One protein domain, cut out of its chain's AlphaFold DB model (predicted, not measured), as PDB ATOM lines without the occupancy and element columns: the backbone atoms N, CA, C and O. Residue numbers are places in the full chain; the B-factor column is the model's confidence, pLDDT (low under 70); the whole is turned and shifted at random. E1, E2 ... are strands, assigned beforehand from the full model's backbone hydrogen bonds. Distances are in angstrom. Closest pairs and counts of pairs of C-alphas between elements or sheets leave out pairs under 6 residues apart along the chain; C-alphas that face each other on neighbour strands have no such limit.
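Overview. This is residues 35 to 147, 161 to 214 and 225 to 267 of the 269 residues of an uncharacterized protein of uncultured Acidimicrobiales bacterium (UniProt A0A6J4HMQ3). A large seven-strand sheet, sharply bent across its long strands E1, E15, E16 and E17, packs with one half face to face on a five-strand sheet, E4 - E7 - E8 - E10 - E11, as a sandwich. Its other half turns away and partly faces a small sheet, E9 - E12 - E13, while the hairpin E5 and E6 packs near E1 and E2. This stack of sheets, three sheets face to face in turn, is all strand: 210 printed residues with 17 strands, E1 to E17 in chain order, neighbours antiparallel, and no named helix. It is compact, radius of gyration of the C-alphas 16.6 A, with an elongated outline of 54 by 35 by 31 A.

Along the chain. Find C-alpha 35 at (1.143, -51.581, 48.197); from there E1, residues 35 to 45, runs 28.5 A. Its sheet also holds E2 (52 to 55), E3 (72 to 74), E14 (211 to 214), E15 (225 to 235, 26.9 A), E16 (241 to 251, 25.0 A) and E17 (255 to 266, 30.7 A), ending at C-alpha 266 (6.269, -55.868, 47.061). The five-strand sheet has E4 (82 to 86), E7 (116 to 121), E8 (126 to 133), E10 (163 to 170) and E11 (176 to 183), the last three 23.7 A each. Then come E9 (140 to 142), E12 (185 to 191), E13 (197 to 202), E5 (92 to 94) and E6 (97 to 100).

Arrangement. Start in the branched, twisted large sheet, where E15, E16 and E17 form a meander, each strand the antiparallel neighbour of the one before; N 229 to O 247 and N 243 to O 264 are each 2.8 A. E17 lies on one side of E1 (N 40 to O 260, 2.8 A), E2 and E3 on the other (N 41 to O 54 and N 36 to O 73, each 3.0 A). E14 is an edge strand beside E15 (N 213 to O 228, 2.9 A). E16 bends by 80 degrees at residue 245. The five-strand sheet and the large sheet are face to face, the strands of the one at 41 degrees to those of the other; the closest C-alphas of E8 and E17, Ser 130 and Gly 262, are 4.9 A apart. E11 runs on into E12 at 60 degrees. The closest C-alphas of E12 and E14, Thr 189 and Pro 214, are 6.8 A apart.

Size, cuts and confidence. C-alphas 78 and 193, the farthest apart, are 55.2 A apart. Cuts leave C-alphas 147 and 161 at 11.4 A, 214 and 225 at 7.6 A. E2 to E3 and E6 to E7 are long links. Residues 144 to 147 are under pLDDT 70.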
ATOM      1  N   TYR A  35       1.681 -52.927  47.998       97.06
ATOM      2  CA  TYR A  35       1.143 -51.581  48.197       97.06
ATOM      3  C   TYR A  35       1.567 -50.676  47.052       97.06
ATOM      4  O   TYR A  35       2.686 -50.787  46.556       97.06
ATOM      5  N   ALA A  36       0.689 -49.761  46.656       98.00
ATOM      6  CA  ALA A  36       1.021 -48.695  45.725       98.00
ATOM      7  C   ALA A  36       0.375 -47.377  46.162       98.00
ATOM      8  O   ALA A  36      -0.768 -47.358  46.627       98.00
ATOM      9  N   CYS A  37       1.116 -46.285  45.996       98.44
ATOM     10  CA  CYS A  37       0.723 -44.933  46.374       98.44
ATOM     11  C   CYS A  37       1.222 -43.912  45.346       98.44
ATOM     12  O   CYS A  37       2.399 -43.947  44.967       98.44
ATOM     13  N   GLY A  38       0.327 -43.020  44.905       97.50
ATOM     14  CA  GLY A  38       0.621 -41.976  43.915       97.50
ATOM     15  C   GLY A  38       1.665 -40.980  44.421       97.50
ATOM     16  O   GLY A  38       2.743 -40.869  43.841       97.50
ATOM     17  N   TYR A  39       1.388 -40.331  45.555       98.44
ATOM     18  CA  TYR A  39       2.384 -39.558  46.295       98.44
ATOM     19  C   TYR A  39       2.080 -39.524  47.797       98.44
ATOM     20  O   TYR A  39       0.943 -39.713  48.236       98.44
ATOM     21  N   HIS A  40       3.104 -39.248  48.592       98.06
ATOM     22  CA  HIS A  40       2.997 -39.007  50.022       98.06
ATOM     23  C   HIS A  40       3.917 -37.854  50.410       98.06
ATOM     24  O   HIS A  40       5.080 -37.835  50.016       98.06
ATOM     25  N   ALA A  41       3.403 -36.911  51.194       98.00
ATOM     26  CA  ALA A  41       4.183 -35.808  51.735       98.00
ATOM     27  C   ALA A  41       4.042 -35.779  53.257       98.00
ATOM     28  O   ALA A  41       2.921 -35.824  53.766       98.00
ATOM     29  N   ASN A  42       5.160 -35.662  53.970       97.44
ATOM     30  CA  ASN A  42       5.205 -35.418  55.409       97.44
ATOM     31  C   ASN A  42       6.191 -34.286  55.686       97.44
ATOM     32  O   ASN A  42       7.401 -34.490  55.634       97.44
ATOM     33  N   ILE A  43       5.672 -33.083  55.919       97.06
ATOM     34  CA  ILE A  43       6.457 -31.850  55.822       97.06
ATOM     35  C   ILE A  43       6.201 -30.964  57.038       97.06
ATOM     36  O   ILE A  43       5.090 -30.892  57.574       97.06
ATOM     37  N   LYS A  44       7.252 -30.267  57.470       95.81
ATOM     38  CA  LYS A  44       7.225 -29.212  58.480       95.81
ATOM     39  C   LYS A  44       7.856 -27.946  57.900       95.81
ATOM     40  O   LYS A  44       8.984 -27.987  57.417       95.81
ATOM     41  N   LEU A  45       7.154 -26.817  58.031       94.44
ATOM     42  CA  LEU A  45       7.648 -25.498  57.622       94.44
ATOM     43  C   LEU A  45       7.880 -24.561  58.807       94.44
ATOM     44  O   LEU A  45       7.013 -24.386  59.663       94.44
ATOM     45  N   GLY A  46       9.031 -23.902  58.810       91.81
ATOM     46  CA  GLY A  46       9.526 -23.055  59.882       91.81
ATOM     47  C   GLY A  46       9.962 -23.855  61.110       91.81
ATOM     48  O   GLY A  46       9.477 -24.954  61.395       91.81
ATOM     49  N   SER A  47      10.864 -23.276  61.900       90.00
ATOM     50  CA  SER A  47      11.399 -23.901  63.120       90.00
ATOM     51  C   SER A  47      10.303 -24.324  64.112       90.00
ATOM     52  O   SER A  47      10.400 -25.388  64.730       90.00
ATOM     53  N   ASN A  48       9.215 -23.550  64.183       91.69
ATOM     54  CA  ASN A  48       8.060 -23.780  65.057       91.69
ATOM     55  C   ASN A  48       6.855 -24.432  64.349       91.69
ATOM     56  O   ASN A  48       5.782 -24.540  64.943       91.69
ATOM     57  N   GLY A  49       7.006 -24.852  63.089       92.00
ATOM     58  CA  GLY A  49       5.954 -25.548  62.354       92.00
ATOM     59  C   GLY A  49       5.561 -26.872  62.998       92.00
ATOM     60  O   GLY A  49       6.380 -27.548  63.629       92.00
ATOM     61  N   LYS A  50       4.306 -27.273  62.803       94.94
ATOM     62  CA  LYS A  50       3.872 -28.648  63.068       94.94
ATOM     63  C   LYS A  50       4.097 -29.488  61.817       94.94
ATOM     64  O   LYS A  50       3.958 -28.982  60.708       94.94
ATOM     65  N   TRP A  51       4.417 -30.760  62.022       96.44
ATOM     66  CA  TRP A  51       4.366 -31.751  60.956       96.44
ATOM     67  C   TRP A  51       2.938 -31.876  60.433       96.44
ATOM     68  O   TRP A  51       1.985 -31.855  61.218       96.44
ATOM     69  N   GLY A  52       2.806 -32.011  59.122       96.31
ATOM     70  CA  GLY A  52       1.555 -32.357  58.472       96.31
ATOM     71  C   GLY A  52       1.796 -33.385  57.378       96.31
ATOM     72  O   GLY A  52       2.843 -33.384  56.735       96.31
ATOM     73  N   THR A  53       0.795 -34.227  57.146       97.19
ATOM     74  CA  THR A  53       0.801 -35.212  56.062       97.19
ATOM     75  C   THR A  53      -0.274 -34.911  55.020       97.19
ATOM     76  O   THR A  53      -1.382 -34.501  55.382       97.19
ATOM     77  N   GLN A  54       0.052 -35.121  53.742       97.81
ATOM     78  CA  GLN A  54      -0.841 -35.041  52.574       97.81
ATOM     79  C   GLN A  54      -0.514 -36.177  51.577       97.81
ATOM     80  O   GLN A  54       0.465 -36.904  51.759       97.81
ATOM     81  N   GLY A  55      -1.333 -36.360  50.537       97.25
ATOM     82  CA  GLY A  55      -1.233 -37.476  49.592       97.25
ATOM     83  C   GLY A  55      -2.002 -38.709  50.051       97.25
ATOM     84  O   GLY A  55      -3.167 -38.614  50.450       97.25
ATOM     85  N   CYS A  56      -1.368 -39.877  49.976       95.56
ATOM     86  CA  CYS A  56      -1.958 -41.135  50.420       95.56
ATOM     87  C   CYS A  56      -2.326 -41.071  51.911       95.56
ATOM     88  O   CYS A  56      -1.513 -40.688  52.752       95.56
ATOM     89  N   ALA A  57      -3.573 -41.439  52.219       82.75
ATOM     90  CA  ALA A  57      -4.145 -41.346  53.560       82.75
ATOM     91  C   ALA A  57      -3.348 -42.144  54.620       82.75
ATOM     92  O   ALA A  57      -2.795 -43.198  54.294       82.75
ATOM     93  N   PRO A  58      -3.365 -41.715  55.901       92.19
ATOM     94  CA  PRO A  58      -4.118 -40.582  56.449       92.19
ATOM     95  C   PRO A  58      -3.425 -39.220  56.270       92.19
ATOM     96  O   PRO A  58      -2.203 -39.092  56.358       92.19
ATOM     97  N   GLN A  59      -4.237 -38.180  56.080       92.75
ATOM     98  CA  GLN A  59      -3.786 -36.789  56.013       92.75
ATOM     99  C   GLN A  59      -3.955 -36.108  57.374       92.75
ATOM    100  O   GLN A  59      -4.935 -36.351  58.077       92.75
ATOM    101  N   SER A  60      -3.001 -35.259  57.745       96.12
ATOM    102  CA  SER A  60      -2.979 -34.563  59.043       96.12
ATOM    103  C   SER A  60      -2.638 -33.076  58.945       96.12
ATOM    104  O   SER A  60      -2.757 -32.352  59.934       96.12
ATOM    105  N   SER A  61      -2.221 -32.599  57.767       94.50
ATOM    106  CA  SER A  61      -2.020 -31.170  57.524       94.50
ATOM    107  C   SER A  61      -3.346 -30.410  57.644       94.50
ATOM    108  O   SER A  61      -4.393 -30.894  57.220       94.50
ATOM    109  N   ARG A  62      -3.300 -29.187  58.187       93.88
ATOM    110  CA  ARG A  62      -4.471 -28.292  58.243       93.88
ATOM    111  C   ARG A  62      -4.888 -27.775  56.860       93.88
ATOM    112  O   ARG A  62      -6.017 -27.337  56.701       93.88
ATOM    113  N   GLU A  63      -3.967 -27.786  55.898       94.81
ATOM    114  CA  GLU A  63      -4.189 -27.420  54.499       94.81
ATOM    115  C   GLU A  63      -4.630 -28.617  53.643       94.81
ATOM    116  O   GLU A  63      -4.888 -28.450  52.453       94.81
ATOM    117  N   ALA A  64      -4.713 -29.822  54.223       94.12
ATOM    118  CA  ALA A  64      -5.167 -30.994  53.493       94.12
ATOM    119  C   ALA A  64      -6.602 -30.788  52.988       94.12
ATOM    120  O   ALA A  64      -7.502 -30.413  53.741       94.12
ATOM    121  N   SER A  65      -6.807 -31.064  51.705       94.12
ATOM    122  CA  SER A  65      -8.105 -30.990  51.040       94.12
ATOM    123  C   SER A  65      -8.383 -32.272  50.255       94.12
ATOM    124  O   SER A  65      -7.524 -33.150  50.151       94.12
ATOM    125  N   THR A  66      -9.568 -32.370  49.649       93.12
ATOM    126  CA  THR A  66      -9.880 -33.452  48.703       93.12
ATOM    127  C   THR A  66      -8.894 -33.497  47.542       93.12
ATOM    128  O   THR A  66      -8.515 -34.586  47.133       93.12
ATOM    129  N   ASN A  67      -8.415 -32.339  47.079       93.88
ATOM    130  CA  ASN A  67      -7.427 -32.256  46.003       93.88
ATOM    131  C   ASN A  67      -6.032 -32.683  46.467       93.88
ATOM    132  O   ASN A  67      -5.171 -32.929  45.643       93.88
ATOM    133  N   SER A  68      -5.787 -32.782  47.774       95.06
ATOM    134  CA  SER A  68      -4.517 -33.276  48.312       95.06
ATOM    135  C   SER A  68      -4.497 -34.792  48.475       95.06
ATOM    136  O   SER A  68      -3.501 -35.344  48.939       95.06
ATOM    137  N   LEU A  69      -5.609 -35.489  48.222       96.94
ATOM    138  CA  LEU A  69      -5.638 -36.945  48.299       96.94
ATOM    139  C   LEU A  69      -4.937 -37.531  47.080       96.94
ATOM    140  O   LEU A  69      -5.114 -37.057  45.971       96.94
ATOM    141  N   ALA A  70      -4.174 -38.595  47.302       97.19
ATOM    142  CA  ALA A  70      -3.657 -39.424  46.226       97.19
ATOM    143  C   ALA A  70      -4.229 -40.832  46.310       97.19
ATOM    144  O   ALA A  70      -4.519 -41.327  47.411       97.19
ATOM    145  N   PRO A  71      -4.362 -41.518  45.164       97.75
ATOM    146  CA  PRO A  71      -4.843 -42.876  45.163       97.75
ATOM    147  C   PRO A  71      -3.801 -43.786  45.824       97.75
ATOM    148  O   PRO A  71      -2.595 -43.704  45.573       97.75
ATOM    149  N   SER A  72      -4.290 -44.677  46.682       97.69
ATOM    150  CA  SER A  72      -3.507 -45.758  47.267       97.69
ATOM    151  C   SER A  72      -4.307 -47.056  47.319       97.69
ATOM    152  O   SER A  72      -5.536 -47.062  47.508       97.69
ATOM    153  N   VAL A  73      -3.599 -48.167  47.136       96.75
ATOM    154  CA  VAL A  73      -4.157 -49.522  47.150       96.75
ATOM    155  C   VAL A  73      -3.261 -50.462  47.945       96.75
ATOM    156  O   VAL A  73      -2.038 -50.403  47.853       96.75
ATOM    157  N   ASN A  74      -3.899 -51.350  48.703       96.00
ATOM    158  CA  ASN A  74      -3.264 -52.497  49.345       96.00
ATOM    159  C   ASN A  74      -3.693 -53.765  48.607       96.00
ATOM    160  O   ASN A  74      -4.827 -53.836  48.113       96.00
ATOM    161  N   LEU A  75      -2.805 -54.755  48.564       93.00
ATOM    162  CA  LEU A  75      -3.099 -56.073  48.031       93.00
ATOM    163  C   LEU A  75      -4.183 -56.712  48.906       93.00
ATOM    164  O   LEU A  75      -3.976 -56.868  50.112       93.00
ATOM    165  N   PRO A  76      -5.342 -57.076  48.339       88.31
ATOM    166  CA  PRO A  76      -6.354 -57.820  49.071       88.31
ATOM    167  C   PRO A  76      -5.793 -59.162  49.548       88.31
ATOM    168  O   PRO A  76      -4.998 -59.783  48.848       88.31
ATOM    169  N   THR A  77      -6.267 -59.673  50.686       84.75
ATOM    170  CA  THR A  77      -5.842 -60.982  51.224       84.75
ATOM    171  C   THR A  77      -6.040 -62.136  50.229       84.75
ATOM    172  O   THR A  77      -5.334 -63.135  50.293       84.75
ATOM    173  N   SER A  78      -6.980 -62.002  49.290       82.31
ATOM    174  CA  SER A  78      -7.232 -62.963  48.208       82.31
ATOM    175  C   SER A  78      -6.208 -62.919  47.065       82.31
ATOM    176  O   SER A  78      -6.254 -63.780  46.189       82.31
ATOM    177  N   GLY A  79      -5.332 -61.910  47.020       85.69
ATOM    178  CA  GLY A  79      -4.384 -61.678  45.929       85.69
ATOM    179  C   GLY A  79      -5.007 -61.157  44.626       85.69
ATOM    180  O   GLY A  79      -4.358 -61.153  43.578       85.69
ATOM    181  N   SER A  80      -6.271 -60.725  44.642       90.38
ATOM    182  CA  SER A  80      -6.907 -60.120  43.465       90.38
ATOM    183  C   SER A  80      -6.286 -58.766  43.111       90.38
ATOM    184  O   SER A  80      -5.733 -58.082  43.971       90.38
ATOM    185  N   ILE A  81      -6.421 -58.346  41.852       95.44
ATOM    186  CA  ILE A  81      -5.999 -57.007  41.426       95.44
ATOM    187  C   ILE A  81      -6.887 -55.955  42.099       95.44
ATOM    188  O   ILE A  81      -8.112 -56.075  42.116       95.44
ATOM    189  N   ASN A  82      -6.256 -54.918  42.636       96.56
ATOM    190  CA  ASN A  82      -6.882 -53.716  43.155       96.56
ATOM    191  C   ASN A  82      -6.197 -52.509  42.514       96.56
ATOM    192  O   ASN A  82      -4.971 -52.392  42.568       96.56
ATOM    193  N   SER A  83      -6.974 -51.622  41.907       97.56
ATOM    194  CA  SER A  83      -6.466 -50.432  41.234       97.56
ATOM    195  C   SER A  83      -7.324 -49.224  41.556       97.56
ATOM    196  O   SER A  83      -8.541 -49.336  41.713       97.56
ATOM    197  N   LYS A  84      -6.689 -48.060  41.613       97.62
ATOM    198  CA  LYS A  84      -7.362 -46.768  41.698       97.62
ATOM    199  C   LYS A  84      -6.716 -45.809  40.717       97.62
ATOM    200  O   LYS A  84      -5.500 -45.830  40.539       97.62
ATOM    201  N   ASN A  85      -7.556 -44.974  40.134       97.00
ATOM    202  CA  ASN A  85      -7.159 -43.871  39.285       97.00
ATOM    203  C   ASN A  85      -7.654 -42.576  39.931       97.00
ATOM    204  O   ASN A  85      -8.747 -42.541  40.503       97.00
ATOM    205  N   ASP A  86      -6.829 -41.548  39.841       95.06
ATOM    206  CA  ASP A  86      -7.192 -40.165  40.095       95.06
ATOM    207  C   ASP A  86      -6.963 -39.391  38.798       95.06
ATOM    208  O   ASP A  86      -5.824 -39.108  38.423       95.06
ATOM    209  N   ALA A  87      -8.047 -39.145  38.063       94.19
ATOM    210  CA  ALA A  87      -7.991 -38.601  36.711       94.19
ATOM    211  C   ALA A  87      -7.502 -37.147  36.674       94.19
ATOM    212  O   ALA A  87      -6.870 -36.745  35.694       94.19
ATOM    213  N   ASP A  88      -7.772 -36.393  37.740       90.19
ATOM    214  CA  ASP A  88      -7.462 -34.966  37.842       90.19
ATOM    215  C   ASP A  88      -6.161 -34.707  38.612       90.19
ATOM    216  O   ASP A  88      -5.765 -33.553  38.758       90.19
ATOM    217  N   GLY A  89      -5.504 -35.760  39.110       94.19
ATOM    218  CA  GLY A  89      -4.282 -35.656  39.895       94.19
ATOM    219  C   GLY A  89      -4.492 -34.963  41.241       94.19
ATOM    220  O   GLY A  89      -5.609 -34.805  41.724       94.19
ATOM    221  N   ALA A  90      -3.394 -34.520  41.856       96.25
ATOM    222  CA  ALA A  90      -3.446 -33.957  43.198       96.25
ATOM    223  C   ALA A  90      -2.582 -32.712  43.387       96.25
ATOM    224  O   ALA A  90      -1.707 -32.390  42.585       96.25
ATOM    225  N   TYR A  91      -2.856 -32.012  44.482       96.75
ATOM    226  CA  TYR A  91      -2.261 -30.748  44.867       96.75
ATOM    227  C   TYR A  91      -1.984 -30.720  46.373       96.75
ATOM    228  O   TYR A  91      -2.887 -30.837  47.209       96.75
ATOM    229  N   SER A  92      -0.717 -30.537  46.726       97.62
ATOM    230  CA  SER A  92      -0.217 -30.516  48.088       97.62
ATOM    231  C   SER A  92       0.375 -29.161  48.435       97.62
ATOM    232  O   SER A  92       1.339 -28.723  47.810       97.62
ATOM    233  N   GLN A  93      -0.157 -28.530  49.477       96.94
ATOM    234  CA  GLN A  93       0.304 -27.233  49.959       96.94
ATOM    235  C   GLN A  93       0.474 -27.248  51.475       96.94
ATOM    236  O   GLN A  93      -0.385 -27.737  52.203       96.94
ATOM    237  N   PHE A  94       1.570 -26.666  51.951       95.12
ATOM    238  CA  PHE A  94       1.883 -26.469  53.360       95.12
ATOM    239  C   PHE A  94       2.136 -24.977  53.569       95.12
ATOM    240  O   PHE A  94       3.096 -24.428  53.037       95.12
ATOM    241  N   GLY A  95       1.267 -24.275  54.304       93.25
ATOM    242  CA  GLY A  95       1.337 -22.812  54.386       93.25
ATOM    243  C   GLY A  95       1.427 -22.154  52.991       93.25
ATOM    244  O   GLY A  95       0.562 -22.411  52.156       93.25
ATOM    245  N   PRO A  96       2.440 -21.312  52.710       91.00
ATOM    246  CA  PRO A  96       2.621 -20.710  51.388       91.00
ATOM    247  C   PRO A  96       3.317 -21.624  50.363       91.00
ATOM    248  O   PRO A  96       3.377 -21.256  49.196       91.00
ATOM    249  N   ALA A  97       3.870 -22.773  50.768       92.81
ATOM    250  CA  ALA A  97       4.670 -23.623  49.890       92.81
ATOM    251  C   ALA A  97       3.816 -24.715  49.238       92.81
ATOM    252  O   ALA A  97       3.130 -25.471  49.930       92.81
ATOM    253  N   VAL A  98       3.892 -24.822  47.914       95.69
ATOM    254  CA  VAL A  98       3.301 -25.924  47.149       95.69
ATOM    255  C   VAL A  98       4.366 -26.991  46.960       95.69
ATOM    256  O   VAL A  98       5.433 -26.708  46.430       95.69
ATOM    257  N   MET A  99       4.085 -28.203  47.430       95.88
ATOM    258  CA  MET A  99       5.060 -29.296  47.470       95.88
ATOM    259  C   MET A  99       4.773 -30.359  46.408       95.88
ATOM    260  O   MET A  99       5.671 -31.103  46.046       95.88
ATOM    261  N   PHE A 100       3.536 -30.452  45.915       97.50
ATOM    262  CA  PHE A 100       3.156 -31.362  44.834       97.50
ATOM    263  C   PHE A 100       1.997 -30.750  44.040       97.50
ATOM    264  O   PHE A 100       1.016 -30.325  44.639       97.50
ATOM    265  N   SER A 101       2.100 -30.673  42.721       96.19
ATOM    266  CA  SER A 101       1.140 -30.038  41.810       96.19
ATOM    267  C   SER A 101       1.499 -30.382  40.358       96.19
ATOM    268  O   SER A 101       2.319 -31.269  40.103       96.19
ATOM    269  N   SER A 102       0.937 -29.653  39.393       93.56
ATOM    270  CA  SER A 102       1.506 -29.542  38.046       93.56
ATOM    271  C   SER A 102       2.862 -28.813  38.061       93.56
ATOM    272  O   SER A 102       3.170 -28.103  39.025       93.56
ATOM    273  N   PRO A 103       3.656 -28.895  36.978       89.94
ATOM    274  CA  PRO A 103       4.636 -27.863  36.652       89.94
ATOM    275  C   PRO A 103       3.968 -26.486  36.499       89.94
ATOM    276  O   PRO A 103       2.758 -26.407  36.257       89.94
ATOM    277  N   TYR A 104       4.762 -25.417  36.596       86.25
ATOM    278  CA  TYR A 104       4.307 -24.063  36.268       86.25
ATOM    279  C   TYR A 104       3.884 -23.968  34.797       86.25
ATOM    280  O   TYR A 104       4.569 -24.489  33.910       86.25
ATOM    281  N   ASP A 105       2.759 -23.299  34.538       82.81
ATOM    282  CA  ASP A 105       2.387 -22.884  33.185       82.81
ATOM    283  C   ASP A 105       3.100 -21.576  32.776       82.81
ATOM    284  O   ASP A 105       3.899 -21.016  33.522       82.81
ATOM    285  N   ALA A 106       2.828 -21.077  31.568       76.00
ATOM    286  CA  ALA A 106       3.452 -19.850  31.056       76.00
ATOM    287  C   ALA A 106       3.044 -18.562  31.806       76.00
ATOM    288  O   ALA A 106       3.574 -17.491  31.511       76.00
ATOM    289  N   LEU A 107       2.069 -18.649  32.712       81.38
ATOM    290  CA  LEU A 107       1.547 -17.560  33.531       81.38
ATOM    291  C   LEU A 107       1.837 -17.795  35.024       81.38
ATOM    292  O   LEU A 107       1.220 -17.145  35.866       81.38
ATOM    293  N   ASP A 108       2.745 -18.723  35.343       84.19
ATOM    294  CA  ASP A 108       3.113 -19.136  36.698       84.19
ATOM    295  C   ASP A 108       1.944 -19.677  37.539       84.19
ATOM    296  O   ASP A 108       1.989 -19.673  38.773       84.19
ATOM    297  N   ASN A 109       0.896 -20.196  36.894       86.94
ATOM    298  CA  ASN A 109      -0.163 -20.894  37.608       86.94
ATOM    299  C   ASN A 109       0.255 -22.330  37.927       86.94
ATOM    300  O   ASN A 109       0.938 -23.002  37.149       86.94
ATOM    301  N   LEU A 110      -0.245 -22.813  39.062       90.25
ATOM    302  CA  LEU A 110      -0.191 -24.211  39.461       90.25
ATOM    303  C   LEU A 110      -1.608 -24.779  39.491       90.25
ATOM    304  O   LEU A 110      -2.548 -24.124  39.943       90.25
ATOM    305  N   ALA A 111      -1.745 -26.013  39.028       93.12
ATOM    306  CA  ALA A 111      -2.959 -26.807  39.132       93.12
ATOM    307  C   ALA A 111      -2.643 -28.124  39.849       93.12
ATOM    308  O   ALA A 111      -1.517 -28.351  40.294       93.12
ATOM    309  N   ASN A 112      -3.618 -29.019  39.956       93.44
ATOM    310  CA  ASN A 112      -3.315 -30.401  40.310       93.44
ATOM    311  C   ASN A 112      -2.284 -30.986  39.329       93.44
ATOM    312  O   ASN A 112      -2.174 -30.537  38.184       93.44
ATOM    313  N   SER A 113      -1.542 -32.000  39.767       93.88
ATOM    314  CA  SER A 113      -0.737 -32.817  38.859       93.88
ATOM    315  C   SER A 113      -1.595 -33.391  37.721       93.88
ATOM    316  O   SER A 113      -2.823 -33.343  37.745       93.88
ATOM    317  N   GLY A 114      -0.962 -34.022  36.738       91.19
ATOM    318  CA  GLY A 114      -1.690 -34.908  35.833       91.19
ATOM    319  C   GLY A 114      -2.239 -36.150  36.547       91.19
ATOM    320  O   GLY A 114      -2.001 -36.374  37.741       91.19
ATOM    321  N   ALA A 115      -2.939 -36.984  35.772       94.50
ATOM    322  CA  ALA A 115      -3.555 -38.214  36.256       94.50
ATOM    323  C   ALA A 115      -2.568 -39.110  37.026       94.50
ATOM    324  O   ALA A 115      -1.389 -39.217  36.661       94.50
ATOM    325  N   MET A 116      -3.069 -39.791  38.054       97.19
ATOM    326  CA  MET A 116      -2.321 -40.776  38.829       97.19
ATOM    327  C   MET A 116      -2.996 -42.143  38.775       97.19
ATOM    328  O   MET A 116      -4.201 -42.267  38.984       97.19
ATOM    329  N   ASP A 117      -2.193 -43.181  38.582       97.94
ATOM    330  CA  ASP A 117      -2.643 -44.565  38.503       97.94
ATOM    331  C   ASP A 117      -1.853 -45.424  39.480       97.94
ATOM    332  O   ASP A 117      -0.622 -45.452  39.461       97.94
ATOM    333  N   VAL A 118      -2.562 -46.165  40.327       98.31
ATOM    334  CA  VAL A 118      -1.956 -47.142  41.233       98.31
ATOM    335  C   VAL A 118      -2.645 -48.484  41.092       98.31
ATOM    336  O   VAL A 118      -3.869 -48.577  40.980       98.31
ATOM    337  N   SER A 119      -1.860 -49.551  41.138       98.25
ATOM    338  CA  SER A 119      -2.382 -50.911  41.119       98.25
ATOM    339  C   SER A 119      -1.510 -51.844  41.936       98.25
ATOM    340  O   SER A 119      -0.297 -51.668  42.021       98.25
ATOM    341  N   THR A 120      -2.128 -52.861  42.509       97.69
ATOM    342  CA  THR A 120      -1.446 -53.990  43.130       97.69
ATOM    343  C   THR A 120      -2.246 -55.258  42.868       97.69
ATOM    344  O   THR A 120      -3.473 -55.209  42.789       97.69
ATOM    345  N   GLY A 121      -1.586 -56.394  42.697       95.81
ATOM    346  CA  GLY A 121      -2.264 -57.657  42.431       95.81
ATOM    347  C   GLY A 121      -1.321 -58.849  42.442       95.81
ATOM    348  O   GLY A 121      -0.104 -58.692  42.351       95.81
ATOM    349  N   GLY A 122      -1.911 -60.040  42.517       93.62
ATOM    350  CA  GLY A 122      -1.207 -61.312  42.446       93.62
ATOM    351  C   GLY A 122      -1.374 -62.172  43.694       93.62
ATOM    352  O   GLY A 122      -1.628 -61.678  44.787       93.62
ATOM    353  N   THR A 123      -1.217 -63.483  43.515       90.38
ATOM    354  CA  THR A 123      -1.244 -64.480  44.598       90.38
ATOM    355  C   THR A 123       0.148 -65.051  44.854       90.38
ATOM    356  O   THR A 123       0.641 -64.998  45.973       90.38
ATOM    357  N   THR A 124       0.797 -65.563  43.805       90.94
ATOM    358  CA  THR A 124       2.165 -66.113  43.837       90.94
ATOM    359  C   THR A 124       3.213 -65.112  43.367       90.94
ATOM    360  O   THR A 124       4.362 -65.152  43.781       90.94
ATOM    361  N   THR A 125       2.829 -64.216  42.462       94.94
ATOM    362  CA  THR A 125       3.676 -63.131  41.971       94.94
ATOM    363  C   THR A 125       2.984 -61.831  42.287       94.94
ATOM    364  O   THR A 125       2.012 -61.481  41.622       94.94
ATOM    365  N   ILE A 126       3.468 -61.128  43.303       96.12
ATOM    366  CA  ILE A 126       2.917 -59.829  43.665       96.12
ATOM    367  C   ILE A 126       3.528 -58.783  42.753       96.12
ATOM    368  O   ILE A 126       4.749 -58.690  42.659       96.12
ATOM    369  N   THR A 127       2.681 -58.002  42.091       97.31
ATOM    370  CA  THR A 127       3.083 -56.837  41.303       97.31
ATOM    371  C   THR A 127       2.405 -55.606  41.873       97.31
ATOM    372  O   THR A 127       1.200 -55.622  42.122       97.31
ATOM    373  N   SER A 128       3.160 -54.533  42.070       98.38
ATOM    374  CA  SER A 128       2.612 -53.226  42.430       98.38
ATOM    375  C   SER A 128       3.188 -52.161  41.511       98.38
ATOM    376  O   SER A 128       4.380 -52.184  41.207       98.38
ATOM    377  N   THR A 129       2.335 -51.237  41.083       98.56
ATOM    378  CA  THR A 129       2.660 -50.162  40.142       98.56
ATOM    379  C   THR A 129       2.076 -48.857  40.656       98.56
ATOM    380  O   THR A 129       0.937 -48.836  41.122       98.56
ATOM    381  N   SER A 130       2.840 -47.777  40.544       98.56
ATOM    382  CA  SER A 130       2.391 -46.409  40.787       98.56
ATOM    383  C   SER A 130       2.927 -45.504  39.685       98.56
ATOM    384  O   SER A 130       4.108 -45.593  39.350       98.56
ATOM    385  N   GLN A 131       2.074 -44.657  39.118       98.19
ATOM    386  CA  GLN A 131       2.435 -43.656  38.124       98.19
ATOM    387  C   GLN A 131       1.757 -42.326  38.453       98.19
ATOM    388  O   GLN A 131       0.565 -42.294  38.746       98.19
ATOM    389  N   ALA A 132       2.513 -41.235  38.362       97.00
ATOM    390  CA  ALA A 132       2.008 -39.872  38.449       97.00
ATOM    391  C   ALA A 132       2.479 -39.074  37.229       97.00
ATOM    392  O   ALA A 132       3.675 -39.034  36.923       97.00
ATOM    393  N   ASN A 133       1.536 -38.465  36.514       95.12
ATOM    394  CA  ASN A 133       1.806 -37.689  35.308       95.12
ATOM    395  C   ASN A 133       1.899 -36.197  35.633       95.12
ATOM    396  O   ASN A 133       1.247 -35.734  36.562       95.12
ATOM    397  N   GLY A 134       2.681 -35.442  34.853       92.81
ATOM    398  CA  GLY A 134       2.774 -33.982  34.948       92.81
ATOM    399  C   GLY A 134       2.970 -33.496  36.382       92.81
ATOM    400  O   GLY A 134       2.109 -32.792  36.900       92.81
ATOM    401  N   VAL A 135       4.050 -33.930  37.031       95.56
ATOM    402  CA  VAL A 135       4.327 -33.616  38.436       95.56
ATOM    403  C   VAL A 135       5.254 -32.410  38.552       95.56
ATOM    404  O   VAL A 135       6.111 -32.187  37.699       95.56
ATOM    405  N   GLY A 136       5.079 -31.643  39.617       94.06
ATOM    406  CA  GLY A 136       5.841 -30.449  39.972       94.06
ATOM    407  C   GLY A 136       5.409 -29.941  41.353       94.06
ATOM    408  O   GLY A 136       4.757 -30.694  42.079       94.06
ATOM    409  N   PRO A 137       5.735 -28.695  41.731       93.19
ATOM    410  CA  PRO A 137       6.613 -27.767  41.027       93.19
ATOM    411  C   PRO A 137       8.087 -28.017  41.412       93.19
ATOM    412  O   PRO A 137       8.437 -29.090  41.894       93.19
ATOM    413  N   SER A 138       8.960 -27.029  41.189       91.69
ATOM    414  CA  SER A 138      10.354 -27.013  41.660       91.69
ATOM    415  C   SER A 138      10.481 -27.478  43.129       91.69
ATOM    416  O   SER A 138       9.616 -27.146  43.942       91.69
ATOM    417  N   PRO A 139      11.535 -28.226  43.510       94.69
ATOM    418  CA  PRO A 139      12.766 -28.473  42.758       94.69
ATOM    419  C   PRO A 139      12.696 -29.635  41.772       94.69
ATOM    420  O   PRO A 139      13.553 -29.690  40.904       94.69
ATOM    421  N   PHE A 140      11.721 -30.545  41.842       96.88
ATOM    422  CA  PHE A 140      11.592 -31.635  40.868       96.88
ATOM    423  C   PHE A 140      10.298 -31.524  40.073       96.88
ATOM    424  O   PHE A 140       9.213 -31.505  40.642       96.88
ATOM    425  N   TRP A 141      10.404 -31.558  38.750       95.25
ATOM    426  CA  TRP A 141       9.248 -31.497  37.865       95.25
ATOM    427  C   TRP A 141       9.444 -32.369  36.625       95.25
ATOM    428  O   TRP A 141      10.569 -32.675  36.224       95.25
ATOM    429  N   THR A 142       8.341 -32.780  36.001       93.62
ATOM    430  CA  THR A 142       8.359 -33.482  34.716       93.62
ATOM    431  C   THR A 142       7.866 -32.557  33.611       93.62
ATOM    432  O   THR A 142       6.753 -32.038  33.660       93.62
ATOM    433  N   ALA A 143       8.693 -32.328  32.590       74.62
ATOM    434  CA  ALA A 143       8.332 -31.416  31.513       74.62
ATOM    435  C   ALA A 143       7.168 -31.970  30.679       74.62
ATOM    436  O   ALA A 143       7.195 -33.116  30.211       74.62
ATOM    437  N   THR A 144       6.168 -31.129  30.439       66.19
ATOM    438  CA  THR A 144       5.178 -31.304  29.376       66.19
ATOM    439  C   THR A 144       5.741 -30.659  28.091       66.19
ATOM    440  O   THR A 144       6.085 -29.479  28.108       66.19
ATOM    441  N   PRO A 145       5.920 -31.397  26.975       46.22
ATOM    442  CA  PRO A 145       6.701 -30.964  25.805       46.22
ATOM    443  C   PRO A 145       6.215 -29.742  25.036       46.22
ATOM    444  O   PRO A 145       6.877 -29.330  24.089       46.22
ATOM    445  N   THR A 146       5.101 -29.132  25.412       46.81
ATOM    446  CA  THR A 146       4.661 -27.877  24.818       46.81
ATOM    447  C   THR A 146       4.054 -27.025  25.910       46.81
ATOM    448  O   THR A 146       3.268 -27.516  26.712       46.81
ATOM    449  N   SER A 147       4.420 -25.751  25.916       38.09
ATOM    450  CA  SER A 147       4.067 -24.675  26.846       38.09
ATOM    451  C   SER A 147       2.570 -24.325  26.929       38.09
ATOM    452  O   SER A 147       2.214 -23.167  27.114       38.09
ATOM    453  N   VAL A 161       3.590 -36.135  27.587       81.19
ATOM    454  CA  VAL A 161       3.527 -35.843  29.030       81.19
ATOM    455  C   VAL A 161       4.641 -36.557  29.814       81.19
ATOM    456  O   VAL A 161       4.812 -37.775  29.716       81.19
ATOM    457  N   GLY A 162       5.402 -35.793  30.603       91.12
ATOM    458  CA  GLY A 162       6.394 -36.341  31.520       91.12
ATOM    459  C   GLY A 162       5.744 -37.002  32.740       91.12
ATOM    460  O   GLY A 162       4.709 -36.544  33.220       91.12
ATOM    461  N   TYR A 163       6.352 -38.057  33.271       95.19
ATOM    462  CA  TYR A 163       5.778 -38.851  34.360       95.19
ATOM    463  C   TYR A 163       6.845 -39.435  35.284       95.19
ATOM    464  O   TYR A 163       8.014 -39.555  34.915       95.19
ATOM    465  N   VAL A 164       6.404 -39.849  36.469       98.00
ATOM    466  CA  VAL A 164       7.165 -40.640  37.439       98.00
ATOM    467  C   VAL A 164       6.446 -41.963  37.631       98.00
ATOM    468  O   VAL A 164       5.272 -41.971  37.996       98.00
ATOM    469  N   LYS A 165       7.133 -43.080  37.398       98.31
ATOM    470  CA  LYS A 165       6.558 -44.419  37.527       98.31
ATOM    471  C   LYS A 165       7.482 -45.345  38.307       98.31
ATOM    472  O   LYS A 165       8.681 -45.403  38.044       98.31
ATOM    473  N   ALA A 166       6.898 -46.110  39.221       98.56
ATOM    474  CA  ALA A 166       7.541 -47.208  39.923       98.56
ATOM    475  C   ALA A 166       6.755 -48.496  39.689       98.56
ATOM    476  O   ALA A 166       5.524 -48.501  39.734       98.56
ATOM    477  N   GLN A 167       7.466 -49.601  39.509       98.56
ATOM    478  CA  GLN A 167       6.887 -50.934  39.526       98.56
ATOM    479  C   GLN A 167       7.799 -51.875  40.303       98.56
ATOM    480  O   GLN A 167       9.020 -51.852  40.138       98.56
ATOM    481  N   CYS A 168       7.207 -52.737  41.117       98.31
ATOM    482  CA  CYS A 168       7.901 -53.839  41.761       98.31
ATOM    483  C   CYS A 168       7.206 -55.168  41.469       98.31
ATOM    484  O   CYS A 168       6.013 -55.217  41.171       98.31
ATOM    485  N   THR A 169       7.982 -56.242  41.556       97.69
ATOM    486  CA  THR A 169       7.530 -57.628  41.460       97.69
ATOM    487  C   THR A 169       8.231 -58.469  42.527       97.69
ATOM    488  O   THR A 169       9.428 -58.297  42.771       97.69
ATOM    489  N   ALA A 170       7.498 -59.375  43.168       96.50
ATOM    490  CA  ALA A 170       8.041 -60.367  44.094       96.50
ATOM    491  C   ALA A 170       7.411 -61.736  43.808       96.50
ATOM    492  O   ALA A 170       6.197 -61.898  43.931       96.50
ATOM    493  N   THR A 171       8.234 -62.713  43.417       94.69
ATOM    494  CA  THR A 171       7.810 -64.109  43.175       94.69
ATOM    495  C   THR A 171       8.247 -65.052  44.295       94.69
ATOM    496  O   THR A 171       7.797 -66.189  44.359       94.69
ATOM    497  N   SER A 172       9.198 -64.618  45.122       89.38
ATOM    498  CA  SER A 172       9.649 -65.281  46.346       89.38
ATOM    499  C   SER A 172      10.392 -64.256  47.219       89.38
ATOM    500  O   SER A 172      10.726 -63.176  46.719       89.38
ATOM    501  N   PRO A 173      10.735 -64.574  48.482       84.00
ATOM    502  CA  PRO A 173      11.543 -63.679  49.318       84.00
ATOM    503  C   PRO A 173      12.923 -63.339  48.727       84.00
ATOM    504  O   PRO A 173      13.516 -62.322  49.073       84.00
ATOM    505  N   THR A 174      13.453 -64.176  47.828       86.50
ATOM    506  CA  THR A 174      14.771 -63.996  47.193       86.50
ATOM    507  C   THR A 174      14.700 -63.562  45.731       86.50
ATOM    508  O   THR A 174      15.700 -63.107  45.179       86.50
ATOM    509  N   SER A 175      13.533 -63.673  45.098       93.19
ATOM    510  CA  SER A 175      13.309 -63.328  43.696       93.19
ATOM    511  C   SER A 175      12.413 -62.099  43.616       93.19
ATOM    512  O   SER A 175      11.181 -62.178  43.655       93.19
ATOM    513  N   THR A 176      13.073 -60.945  43.545       95.69
ATOM    514  CA  THR A 176      12.449 -59.622  43.519       95.69
ATOM    515  C   THR A 176      12.987 -58.804  42.354       95.69
ATOM    516  O   THR A 176      14.161 -58.910  42.000       95.69
ATOM    517  N   GLY A 177      12.136 -57.969  41.768       96.50
ATOM    518  CA  GLY A 177      12.507 -57.059  40.690       96.50
ATOM    519  C   GLY A 177      11.804 -55.720  40.839       96.50
ATOM    520  O   GLY A 177      10.677 -55.656  41.329       96.50
ATOM    521  N   SER A 178      12.452 -54.649  40.402       97.75
ATOM    522  CA  SER A 178      11.836 -53.329  40.329       97.75
ATOM    523  C   SER A 178      12.311 -52.554  39.120       97.75
ATOM    524  O   SER A 178      13.432 -52.733  38.650       97.75
ATOM    525  N   THR A 179      11.445 -51.673  38.641       98.31
ATOM    526  CA  THR A 179      11.735 -50.732  37.563       98.31
ATOM    527  C   THR A 179      11.220 -49.360  37.966       98.31
ATOM    528  O   THR A 179      10.175 -49.247  38.612       98.31
ATOM    529  N   VAL A 180      11.985 -48.330  37.620       98.56
ATOM    530  CA  VAL A 180      11.610 -46.929  37.793       98.56
ATOM    531  C   VAL A 180      11.823 -46.246  36.457       98.56
ATOM    532  O   VAL A 180      12.898 -46.370  35.876       98.56
ATOM    533  N   GLU A 181      10.795 -45.542  35.998       98.19
ATOM    534  CA  GLU A 181      10.808 -44.769  34.761       98.19
ATOM    535  C   GLU A 181      10.486 -43.302  35.092       98.19
ATOM    536  O   GLU A 181       9.446 -43.011  35.690       98.19
ATOM    537  N   ILE A 182      11.363 -42.377  34.700       97.50
ATOM    538  CA  ILE A 182      11.205 -40.929  34.872       97.50
ATOM    539  C   ILE A 182      11.232 -40.265  33.497       97.50
ATOM    540  O   ILE A 182      12.287 -40.018  32.917       97.50
ATOM    541  N   LYS A 183      10.067 -39.947  32.943       94.75
ATOM    542  CA  LYS A 183       9.994 -39.292  31.638       94.75
ATOM    543  C   LYS A 183      10.046 -37.779  31.783       94.75
ATOM    544  O   LYS A 183       9.214 -37.199  32.475       94.75
ATOM    545  N   ASN A 184      10.987 -37.153  31.072       92.44
ATOM    546  CA  ASN A 184      11.211 -35.705  31.056       92.44
ATOM    547  C   ASN A 184      11.432 -35.090  32.454       92.44
ATOM    548  O   ASN A 184      11.042 -33.948  32.683       92.44
ATOM    549  N   GLY A 185      12.000 -35.843  33.400       95.44
ATOM    550  CA  GLY A 185      12.258 -35.339  34.748       95.44
ATOM    551  C   GLY A 185      13.420 -34.354  34.779       95.44
ATOM    552  O   GLY A 185      14.441 -34.573  34.125       95.44
ATOM    553  N   ARG A 186      13.282 -33.296  35.574       95.75
ATOM    554  CA  ARG A 186      14.322 -32.303  35.850       95.75
ATOM    555  C   ARG A 186      14.367 -31.992  37.331       95.75
ATOM    556  O   ARG A 186      13.332 -31.993  37.992       95.75
ATOM    557  N   VAL A 187      15.570 -31.726  37.828       96.50
ATOM    558  CA  VAL A 187      15.784 -31.179  39.169       96.50
ATOM    559  C   VAL A 187      16.442 -29.817  39.035       96.50
ATOM    560  O   VAL A 187      17.555 -29.724  38.517       96.50
ATOM    561  N   ASP A 188      15.772 -28.776  39.504       94.06
ATOM    562  CA  ASP A 188      16.323 -27.430  39.572       94.06
ATOM    563  C   ASP A 188      17.360 -27.385  40.694       94.06
ATOM    564  O   ASP A 188      17.072 -27.682  41.853       94.06
ATOM    565  N   THR A 189      18.595 -27.027  40.352       94.31
ATOM    566  CA  THR A 189      19.721 -27.007  41.294       94.31
ATOM    567  C   THR A 189      19.998 -25.614  41.853       94.31
ATOM    568  O   THR A 189      20.705 -25.484  42.852       94.31
ATOM    569  N   SER A 190      19.432 -24.577  41.232       89.12
ATOM    570  CA  SER A 190      19.447 -23.202  41.734       89.12
ATOM    571  C   SER A 190      18.299 -22.381  41.151       89.12
ATOM    572  O   SER A 190      17.884 -22.621  40.016       89.12
ATOM    573  N   LEU A 191      17.892 -21.331  41.864       86.88
ATOM    574  CA  LEU A 191      16.928 -20.331  41.395       86.88
ATOM    575  C   LEU A 191      17.602 -18.975  41.130       86.88
ATOM    576  O   LEU A 191      18.664 -18.688  41.689       86.88
ATOM    577  N   ASP A 192      16.993 -18.151  40.281       83.25
ATOM    578  CA  ASP A 192      17.357 -16.750  40.074       83.25
ATOM    579  C   ASP A 192      16.749 -15.830  41.156       83.25
ATOM    580  O   ASP A 192      16.105 -16.277  42.106       83.25
ATOM    581  N   ALA A 193      16.960 -14.516  41.027       83.19
ATOM    582  CA  ALA A 193      16.465 -13.532  41.993       83.19
ATOM    583  C   ALA A 193      14.928 -13.431  42.065       83.19
ATOM    584  O   ALA A 193      14.406 -12.901  43.046       83.19
ATOM    585  N   ASN A 194      14.214 -13.926  41.052       81.25
ATOM    586  CA  ASN A 194      12.755 -13.932  40.986       81.25
ATOM    587  C   ASN A 194      12.164 -15.289  41.410       81.25
ATOM    588  O   ASN A 194      10.945 -15.429  41.456       81.25
ATOM    589  N   GLY A 195      13.006 -16.274  41.744       79.69
ATOM    590  CA  GLY A 195      12.576 -17.617  42.123       79.69
ATOM    591  C   GLY A 195      12.380 -18.575  40.946       79.69
ATOM    592  O   GLY A 195      11.863 -19.668  41.158       79.69
ATOM    593  N   TYR A 196      12.807 -18.213  39.732       83.00
ATOM    594  CA  TYR A 196      12.745 -19.110  38.575       83.00
ATOM    595  C   TYR A 196      13.977 -20.016  38.501       83.00
ATOM    596  O   TYR A 196      15.063 -19.598  38.908       83.00
ATOM    597  N   PRO A 197      13.866 -21.237  37.949       85.88
ATOM    598  CA  PRO A 197      15.014 -22.116  37.756       85.88
ATOM    599  C   PRO A 197      16.122 -21.460  36.926       85.88
ATOM    600  O   PRO A 197      15.917 -21.078  35.776       85.88
ATOM    601  N   ALA A 198      17.320 -21.358  37.502       87.81
ATOM    602  CA  ALA A 198      18.503 -20.824  36.826       87.81
ATOM    603  C   ALA A 198      19.417 -21.937  36.292       87.81
ATOM    604  O   ALA A 198      20.031 -21.791  35.237       87.81
ATOM    605  N   THR A 199      19.513 -23.053  37.021       89.75
ATOM    606  CA  THR A 199      20.256 -24.250  36.608       89.75
ATOM    607  C   THR A 199      19.458 -25.497  36.956       89.75
ATOM    608  O   THR A 199      18.720 -25.501  37.943       89.75
ATOM    609  N   TRP A 200      19.604 -26.550  36.153       94.44
ATOM    610  CA  TRP A 200      18.927 -27.825  36.369       94.44
ATOM    611  C   TRP A 200      19.774 -29.006  35.900       94.44
ATOM    612  O   TRP A 200      20.715 -28.862  35.116       94.44
ATOM    613  N   VAL A 201      19.387 -30.191  36.362       94.94
ATOM    614  CA  VAL A 201      19.907 -31.489  35.931       94.94
ATOM    615  C   VAL A 201      18.757 -32.294  35.333       94.94
ATOM    616  O   VAL A 201      17.725 -32.477  35.979       94.94
ATOM    617  N   ASP A 202      18.933 -32.792  34.109       95.50
ATOM    618  CA  ASP A 202      17.995 -33.749  33.519       95.50
ATOM    619  C   ASP A 202      18.135 -35.114  34.213       95.50
ATOM    620  O   ASP A 202      19.238 -35.622  34.444       95.50
ATOM    621  N   VAL A 203      17.002 -35.724  34.547       96.88
ATOM    622  CA  VAL A 203      16.944 -37.045  35.175       96.88
ATOM    623  C   VAL A 203      16.915 -38.109  34.073       96.88
ATOM    624  O   VAL A 203      16.070 -38.031  33.177       96.88
ATOM    625  N   PRO A 204      17.803 -39.122  34.107       97.44
ATOM    626  CA  PRO A 204      17.756 -40.219  33.145       97.44
ATOM    627  C   PRO A 204      16.407 -40.943  33.167       97.44
ATOM    628  O   PRO A 204      15.836 -41.139  34.237       97.44
ATOM    629  N   PHE A 205      15.941 -41.425  32.007       96.62
ATOM    630  CA  PHE A 205      14.659 -42.138  31.913       96.62
ATOM    631  C   PHE A 205      14.576 -43.354  32.844       96.62
ATOM    632  O   PHE A 205      13.547 -43.574  33.464       96.62
ATOM    633  N   ASN A 206      15.668 -44.106  32.986       97.56
ATOM    634  CA  ASN A 206      15.784 -45.219  33.926       97.56
ATOM    635  C   ASN A 206      16.937 -44.920  34.895       97.56
ATOM    636  O   ASN A 206      18.068 -45.345  34.632       97.56
ATOM    637  N   PRO A 207      16.708 -44.141  35.967       98.31
ATOM    638  CA  PRO A 207      17.778 -43.785  36.885       98.31
ATOM    639  C   PRO A 207      18.310 -45.037  37.595       98.31
ATOM    640  O   PRO A 207      17.550 -45.934  37.985       98.31
ATOM    641  N   SER A 208      19.632 -45.100  37.779       98.06
ATOM    642  CA  SER A 208      20.247 -46.154  38.588       98.06
ATOM    643  C   SER A 208      19.692 -46.120  40.018       98.06
ATOM    644  O   SER A 208      19.299 -45.046  40.477       98.06
ATOM    645  N   PRO A 209      19.682 -47.250  40.748       97.94
ATOM    646  CA  PRO A 209      19.265 -47.257  42.146       97.94
ATOM    647  C   PRO A 209      19.994 -46.191  42.971       97.94
ATOM    648  O   PRO A 209      21.223 -46.101  42.906       97.94
ATOM    649  N   ASN A 210      19.238 -45.411  43.745       97.56
ATOM    650  CA  ASN A 210      19.720 -44.278  44.543       97.56
ATOM    651  C   ASN A 210      20.465 -43.200  43.729       97.56
ATOM    652  O   ASN A 210      21.448 -42.632  44.204       97.56
ATOM    653  N   TYR A 211      20.041 -42.929  42.491       98.44
ATOM    654  CA  TYR A 211      20.542 -41.770  41.750       98.44
ATOM    655  C   TYR A 211      20.116 -40.495  42.486       98.44
ATOM    656  O   TYR A 211      18.922 -40.245  42.628       98.44
ATOM    657  N   THR A 212      21.077 -39.702  42.958       98.62
ATOM    658  CA  THR A 212      20.808 -38.548  43.825       98.62
ATOM    659  C   THR A 212      21.216 -37.248  43.153       98.62
ATOM    660  O   THR A 212      22.340 -37.125  42.663       98.62
ATOM    661  N   VAL A 213      20.327 -36.255  43.186       98.44
ATOM    662  CA  VAL A 213      20.602 -34.887  42.737       98.44
ATOM    663  C   VAL A 213      20.403 -33.921  43.910       98.44
ATOM    664  O   VAL A 213      19.276 -33.792  44.396       98.44
ATOM    665  N   PRO A 214      21.459 -33.247  44.397       98.00
ATOM    666  CA  PRO A 214      21.309 -32.203  45.403       98.00
ATOM    667  C   PRO A 214      20.683 -30.952  44.781       98.00
ATOM    668  O   PRO A 214      20.939 -30.641  43.619       98.00
ATOM    669  N   HIS A 225      17.749 -26.312  51.311       95.19
ATOM    670  CA  HIS A 225      18.513 -27.256  50.519       95.19
ATOM    671  C   HIS A 225      18.014 -28.661  50.808       95.19
ATOM    672  O   HIS A 225      17.327 -28.916  51.804       95.19
ATOM    673  N   GLY A 226      18.371 -29.578  49.929       97.12
ATOM    674  CA  GLY A 226      17.960 -30.955  50.056       97.12
ATOM    675  C   GLY A 226      18.575 -31.833  48.988       97.12
ATOM    676  O   GLY A 226      19.527 -31.459  48.299       97.12
ATOM    677  N   GLU A 227      17.998 -33.014  48.849       98.19
ATOM    678  CA  GLU A 227      18.343 -33.942  47.786       98.19
ATOM    679  C   GLU A 227      17.086 -34.591  47.221       98.19
ATOM    680  O   GLU A 227      16.109 -34.815  47.935       98.19
ATOM    681  N   VAL A 228      17.117 -34.892  45.928       98.56
ATOM    682  CA  VAL A 228      16.135 -35.749  45.274       98.56
ATOM    683  C   VAL A 228      16.810 -37.079  44.977       98.56
ATOM    684  O   VAL A 228      17.782 -37.127  44.223       98.56
ATOM    685  N   VAL A 229      16.313 -38.152  45.585       98.62
ATOM    686  CA  VAL A 229      16.792 -39.522  45.398       98.62
ATOM    687  C   VAL A 229      15.810 -40.268  44.507       98.62
ATOM    688  O   VAL A 229      14.630 -40.397  44.831       98.62
ATOM    689  N   PHE A 230      16.290 -40.779  43.384       98.75
ATOM    690  CA  PHE A 230      15.505 -41.571  42.450       98.75
ATOM    691  C   PHE A 230      15.800 -43.055  42.616       98.75
ATOM    692  O   PHE A 230      16.940 -43.449  42.879       98.75
ATOM    693  N   ASN A 231      14.775 -43.883  42.402       98.50
ATOM    694  CA  ASN A 231      14.886 -45.338  42.499       98.50
ATOM    695  C   ASN A 231      15.501 -45.776  43.844       98.50
ATOM    696  O   ASN A 231      16.453 -46.558  43.896       98.50
ATOM    697  N   GLU A 232      14.986 -45.214  44.940       98.50
ATOM    698  CA  GLU A 232      15.405 -45.574  46.294       98.50
ATOM    699  C   GLU A 232      14.730 -46.885  46.696       98.50
ATOM    700  O   GLU A 232      13.503 -47.005  46.644       98.50
ATOM    701  N   ARG A 233      15.530 -47.872  47.112       97.38
ATOM    702  CA  ARG A 233      15.043 -49.187  47.544       97.38
ATOM    703  C   ARG A 233      15.278 -49.390  49.034       97.38
ATOM    704  O   ARG A 233      16.405 -49.289  49.511       97.38
ATOM    705  N   ILE A 234      14.226 -49.790  49.739       96.44
ATOM    706  CA  ILE A 234      14.244 -50.080  51.174       96.44
ATOM    707  C   ILE A 234      13.855 -51.546  51.361       96.44
ATOM    708  O   ILE A 234      12.743 -51.935  51.015       96.44
ATOM    709  N   ASN A 235      14.762 -52.368  51.892       94.75
ATOM    710  CA  ASN A 235      14.453 -53.755  52.248       94.75
ATOM    711  C   ASN A 235      13.957 -53.807  53.696       94.75
ATOM    712  O   ASN A 235      14.572 -53.218  54.586       94.75
ATOM    713  N   HIS A 236      12.870 -54.531  53.931       91.75
ATOM    714  CA  HIS A 236      12.248 -54.666  55.243       91.75
ATOM    715  C   HIS A 236      12.617 -56.001  55.890       91.75
ATOM    716  O   HIS A 236      12.956 -56.975  55.218       91.75
ATOM    717  N   ALA A 237      12.518 -56.062  57.219       88.19
ATOM    718  CA  ALA A 237      12.792 -57.285  57.975       88.19
ATOM    719  C   ALA A 237      11.775 -58.412  57.701       88.19
ATOM    720  O   ALA A 237      12.075 -59.573  57.961       88.19
ATOM    721  N   ASP A 238      10.592 -58.083  57.170       84.94
ATOM    722  CA  ASP A 238       9.551 -59.040  56.767       84.94
ATOM    723  C   ASP A 238       9.822 -59.682  55.388       84.94
ATOM    724  O   ASP A 238       8.977 -60.410  54.875       84.94
ATOM    725  N   GLY A 239      10.977 -59.406  54.766       88.56
ATOM    726  CA  GLY A 239      11.349 -59.920  53.442       88.56
ATOM    727  C   GLY A 239      10.707 -59.170  52.271       88.56
ATOM    728  O   GLY A 239      11.023 -59.448  51.115       88.56
ATOM    729  N   SER A 240       9.835 -58.199  52.543       93.31
ATOM    730  CA  SER A 240       9.341 -57.281  51.522       93.31
ATOM    731  C   SER A 240      10.351 -56.171  51.227       93.31
ATOM    732  O   SER A 240      11.327 -55.955  51.950       93.31
ATOM    733  N   PHE A 241      10.106 -55.423  50.159       95.44
ATOM    734  CA  PHE A 241      10.864 -54.226  49.839       95.44
ATOM    735  C   PHE A 241       9.946 -53.125  49.312       95.44
ATOM    736  O   PHE A 241       8.922 -53.393  48.681       95.44
ATOM    737  N   THR A 242      10.331 -51.883  49.576       97.19
ATOM    738  CA  THR A 242       9.711 -50.674  49.037       97.19
ATOM    739  C   THR A 242      10.633 -50.057  47.998       97.19
ATOM    740  O   THR A 242      11.854 -50.074  48.159       97.19
ATOM    741  N   VAL A 243      10.044 -49.501  46.944       98.44
ATOM    742  CA  VAL A 243      10.720 -48.670  45.950       98.44
ATOM    743  C   VAL A 243      10.010 -47.328  45.879       98.44
ATOM    744  O   VAL A 243       8.797 -47.280  45.663       98.44
ATOM    745  N   ASN A 244      10.775 -46.256  46.047       98.56
ATOM    746  CA  ASN A 244      10.344 -44.886  45.802       98.56
ATOM    747  C   ASN A 244      10.910 -44.463  44.442       98.56
ATOM    748  O   ASN A 244      12.132 -44.446  44.265       98.56
ATOM    749  N   ALA A 245      10.056 -44.142  43.467       98.50
ATOM    750  CA  ALA A 245      10.541 -43.665  42.171       98.50
ATOM    751  C   ALA A 245      11.260 -42.318  42.302       98.50
ATOM    752  O   ALA A 245      12.348 -42.164  41.748       98.50
ATOM    753  N   MET A 246      10.687 -41.391  43.072       98.56
ATOM    754  CA  MET A 246      11.302 -40.124  43.458       98.56
ATOM    755  C   MET A 246      11.055 -39.871  44.949       98.56
ATOM    756  O   MET A 246       9.918 -39.966  45.411       98.56
ATOM    757  N   HIS A 247      12.115 -39.555  45.688       98.56
ATOM    758  CA  HIS A 247      12.090 -39.169  47.092       98.56
ATOM    759  C   HIS A 247      12.869 -37.863  47.280       98.56
ATOM    760  O   HIS A 247      14.098 -37.844  47.270       98.56
ATOM    761  N   MET A 248      12.150 -36.763  47.461       98.50
ATOM    762  CA  MET A 248      12.718 -35.466  47.789       98.50
ATOM    763  C   MET A 248      12.797 -35.309  49.304       98.50
ATOM    764  O   MET A 248      11.774 -35.307  49.987       98.50
ATOM    765  N   LYS A 249      14.016 -35.120  49.804       98.19
ATOM    766  CA  LYS A 249      14.317 -34.856  51.210       98.19
ATOM    767  C   LYS A 249      14.586 -33.372  51.390       98.19
ATOM    768  O   LYS A 249      15.465 -32.810  50.731       98.19
ATOM    769  N   LEU A 250      13.830 -32.739  52.273       97.06
ATOM    770  CA  LEU A 250      13.961 -31.334  52.643       97.06
ATOM    771  C   LEU A 250      14.835 -31.255  53.897       97.06
ATOM    772  O   LEU A 250      14.512 -31.855  54.927       97.06
ATOM    773  N   MET A 251      15.956 -30.543  53.805       96.19
ATOM    774  CA  MET A 251      16.976 -30.465  54.862       96.19
ATOM    775  C   MET A 251      17.333 -29.015  55.222       96.19
ATOM    776  O   MET A 251      18.339 -28.756  55.880       96.19
ATOM    777  N   GLY A 252      16.510 -28.060  54.793       92.81
ATOM    778  CA  GLY A 252      16.757 -26.636  54.955       92.81
ATOM    779  C   GLY A 252      16.447 -26.104  56.358       92.81
ATOM    780  O   GLY A 252      15.824 -26.784  57.171       92.81
ATOM    781  N   PRO A 253      16.866 -24.868  56.678       92.00
ATOM    782  CA  PRO A 253      16.502 -24.202  57.928       92.00
ATOM    783  C   PRO A 253      15.014 -23.822  58.018       92.00
ATOM    784  O   PRO A 253      14.541 -23.533  59.121       92.00
ATOM    785  N   TYR A 254      14.280 -23.790  56.899       93.00
ATOM    786  CA  TYR A 254      12.845 -23.500  56.876       93.00
ATOM    787  C   TYR A 254      11.995 -24.721  56.531       93.00
ATOM    788  O   TYR A 254      10.914 -24.842  57.101       93.00
ATOM    789  N   ALA A 255      12.442 -25.626  55.664       94.38
ATOM    790  CA  ALA A 255      11.672 -26.814  55.292       94.38
ATOM    791  C   ALA A 255      12.365 -28.120  55.706       94.38
ATOM    792  O   ALA A 255      13.518 -28.365  55.349       94.38
ATOM    793  N   TRP A 256      11.615 -28.992  56.391       96.19
ATOM    794  CA  TRP A 256      12.021 -30.363  56.711       96.19
ATOM    795  C   TRP A 256      10.963 -31.373  56.305       96.19
ATOM    796  O   TRP A 256       9.763 -31.093  56.382       96.19
ATOM    797  N   GLY A 257      11.419 -32.576  55.980       96.94
ATOM    798  CA  GLY A 257      10.556 -33.712  55.712       96.94
ATOM    799  C   GLY A 257      10.771 -34.298  54.337       96.94
ATOM    800  O   GLY A 257      11.810 -34.092  53.712       96.94
ATOM    801  N   ASP A 258       9.754 -35.012  53.883       97.88
ATOM    802  CA  ASP A 258       9.866 -35.908  52.748       97.88
ATOM    803  C   ASP A 258       8.670 -35.721  51.815       97.88
ATOM    804  O   ASP A 258       7.516 -35.632  52.254       97.88
ATOM    805  N   LEU A 259       8.948 -35.704  50.515       98.00
ATOM    806  CA  LEU A 259       7.969 -35.901  49.457       98.00
ATOM    807  C   LEU A 259       8.379 -37.129  48.655       98.00
ATOM    808  O   LEU A 259       9.467 -37.184  48.090       98.00
ATOM    809  N   ILE A 260       7.475 -38.091  48.559       98.56
ATOM    810  CA  ILE A 260       7.659 -39.311  47.785       98.56
ATOM    811  C   ILE A 260       6.622 -39.322  46.669       98.56
ATOM    812  O   ILE A 260       5.429 -39.211  46.945       98.56
ATOM    813  N   ILE A 261       7.059 -39.504  45.424       98.50
ATOM    814  CA  ILE A 261       6.190 -39.715  44.259       98.50
ATOM    815  C   ILE A 261       6.459 -41.117  43.713       98.50
ATOM    816  O   ILE A 261       7.609 -41.500  43.483       98.50
ATOM    817  N   GLY A 262       5.391 -41.883  43.497       97.81
ATOM    818  CA  GLY A 262       5.475 -43.243  42.983       97.81
ATOM    819  C   GLY A 262       6.090 -44.214  43.990       97.81
ATOM    820  O   GLY A 262       7.198 -44.701  43.774       97.81
ATOM    821  N   GLN A 263       5.390 -44.508  45.089       98.56
ATOM    822  CA  GLN A 263       5.829 -45.529  46.048       98.56
ATOM    823  C   GLN A 263       5.140 -46.861  45.769       98.56
ATOM    824  O   GLN A 263       3.912 -46.928  45.677       98.56
ATOM    825  N   VAL A 264       5.924 -47.933  45.701       98.38
ATOM    826  CA  VAL A 264       5.424 -49.307  45.611       98.38
ATOM    827  C   VAL A 264       6.114 -50.201  46.635       98.38
ATOM    828  O   VAL A 264       7.296 -50.029  46.921       98.38
ATOM    829  N   LYS A 265       5.388 -51.162  47.198       97.19
ATOM    830  CA  LYS A 265       5.914 -52.211  48.078       97.19
ATOM    831  C   LYS A 265       5.556 -53.560  47.481       97.19
ATOM    832  O   LYS A 265       4.394 -53.759  47.145       97.19
ATOM    833  N   CYS A 266       6.511 -54.477  47.422       96.69
ATOM    834  CA  CYS A 266       6.269 -55.868  47.061       96.69
ATOM    835  C   CYS A 266       6.939 -56.795  48.073       96.69
ATOM    836  O   CYS A 266       8.059 -56.558  48.518       96.69
ATOM    837  N   GLY A 267       6.256 -57.870  48.427       93.44
ATOM    838  CA  GLY A 267       6.718 -58.912  49.325       93.44
ATOM    839  C   GLY A 267       6.118 -60.251  48.933       93.44
ATOM    840  O   GLY A 267       5.245 -60.334  48.069       93.44
TER     841      GLY A 267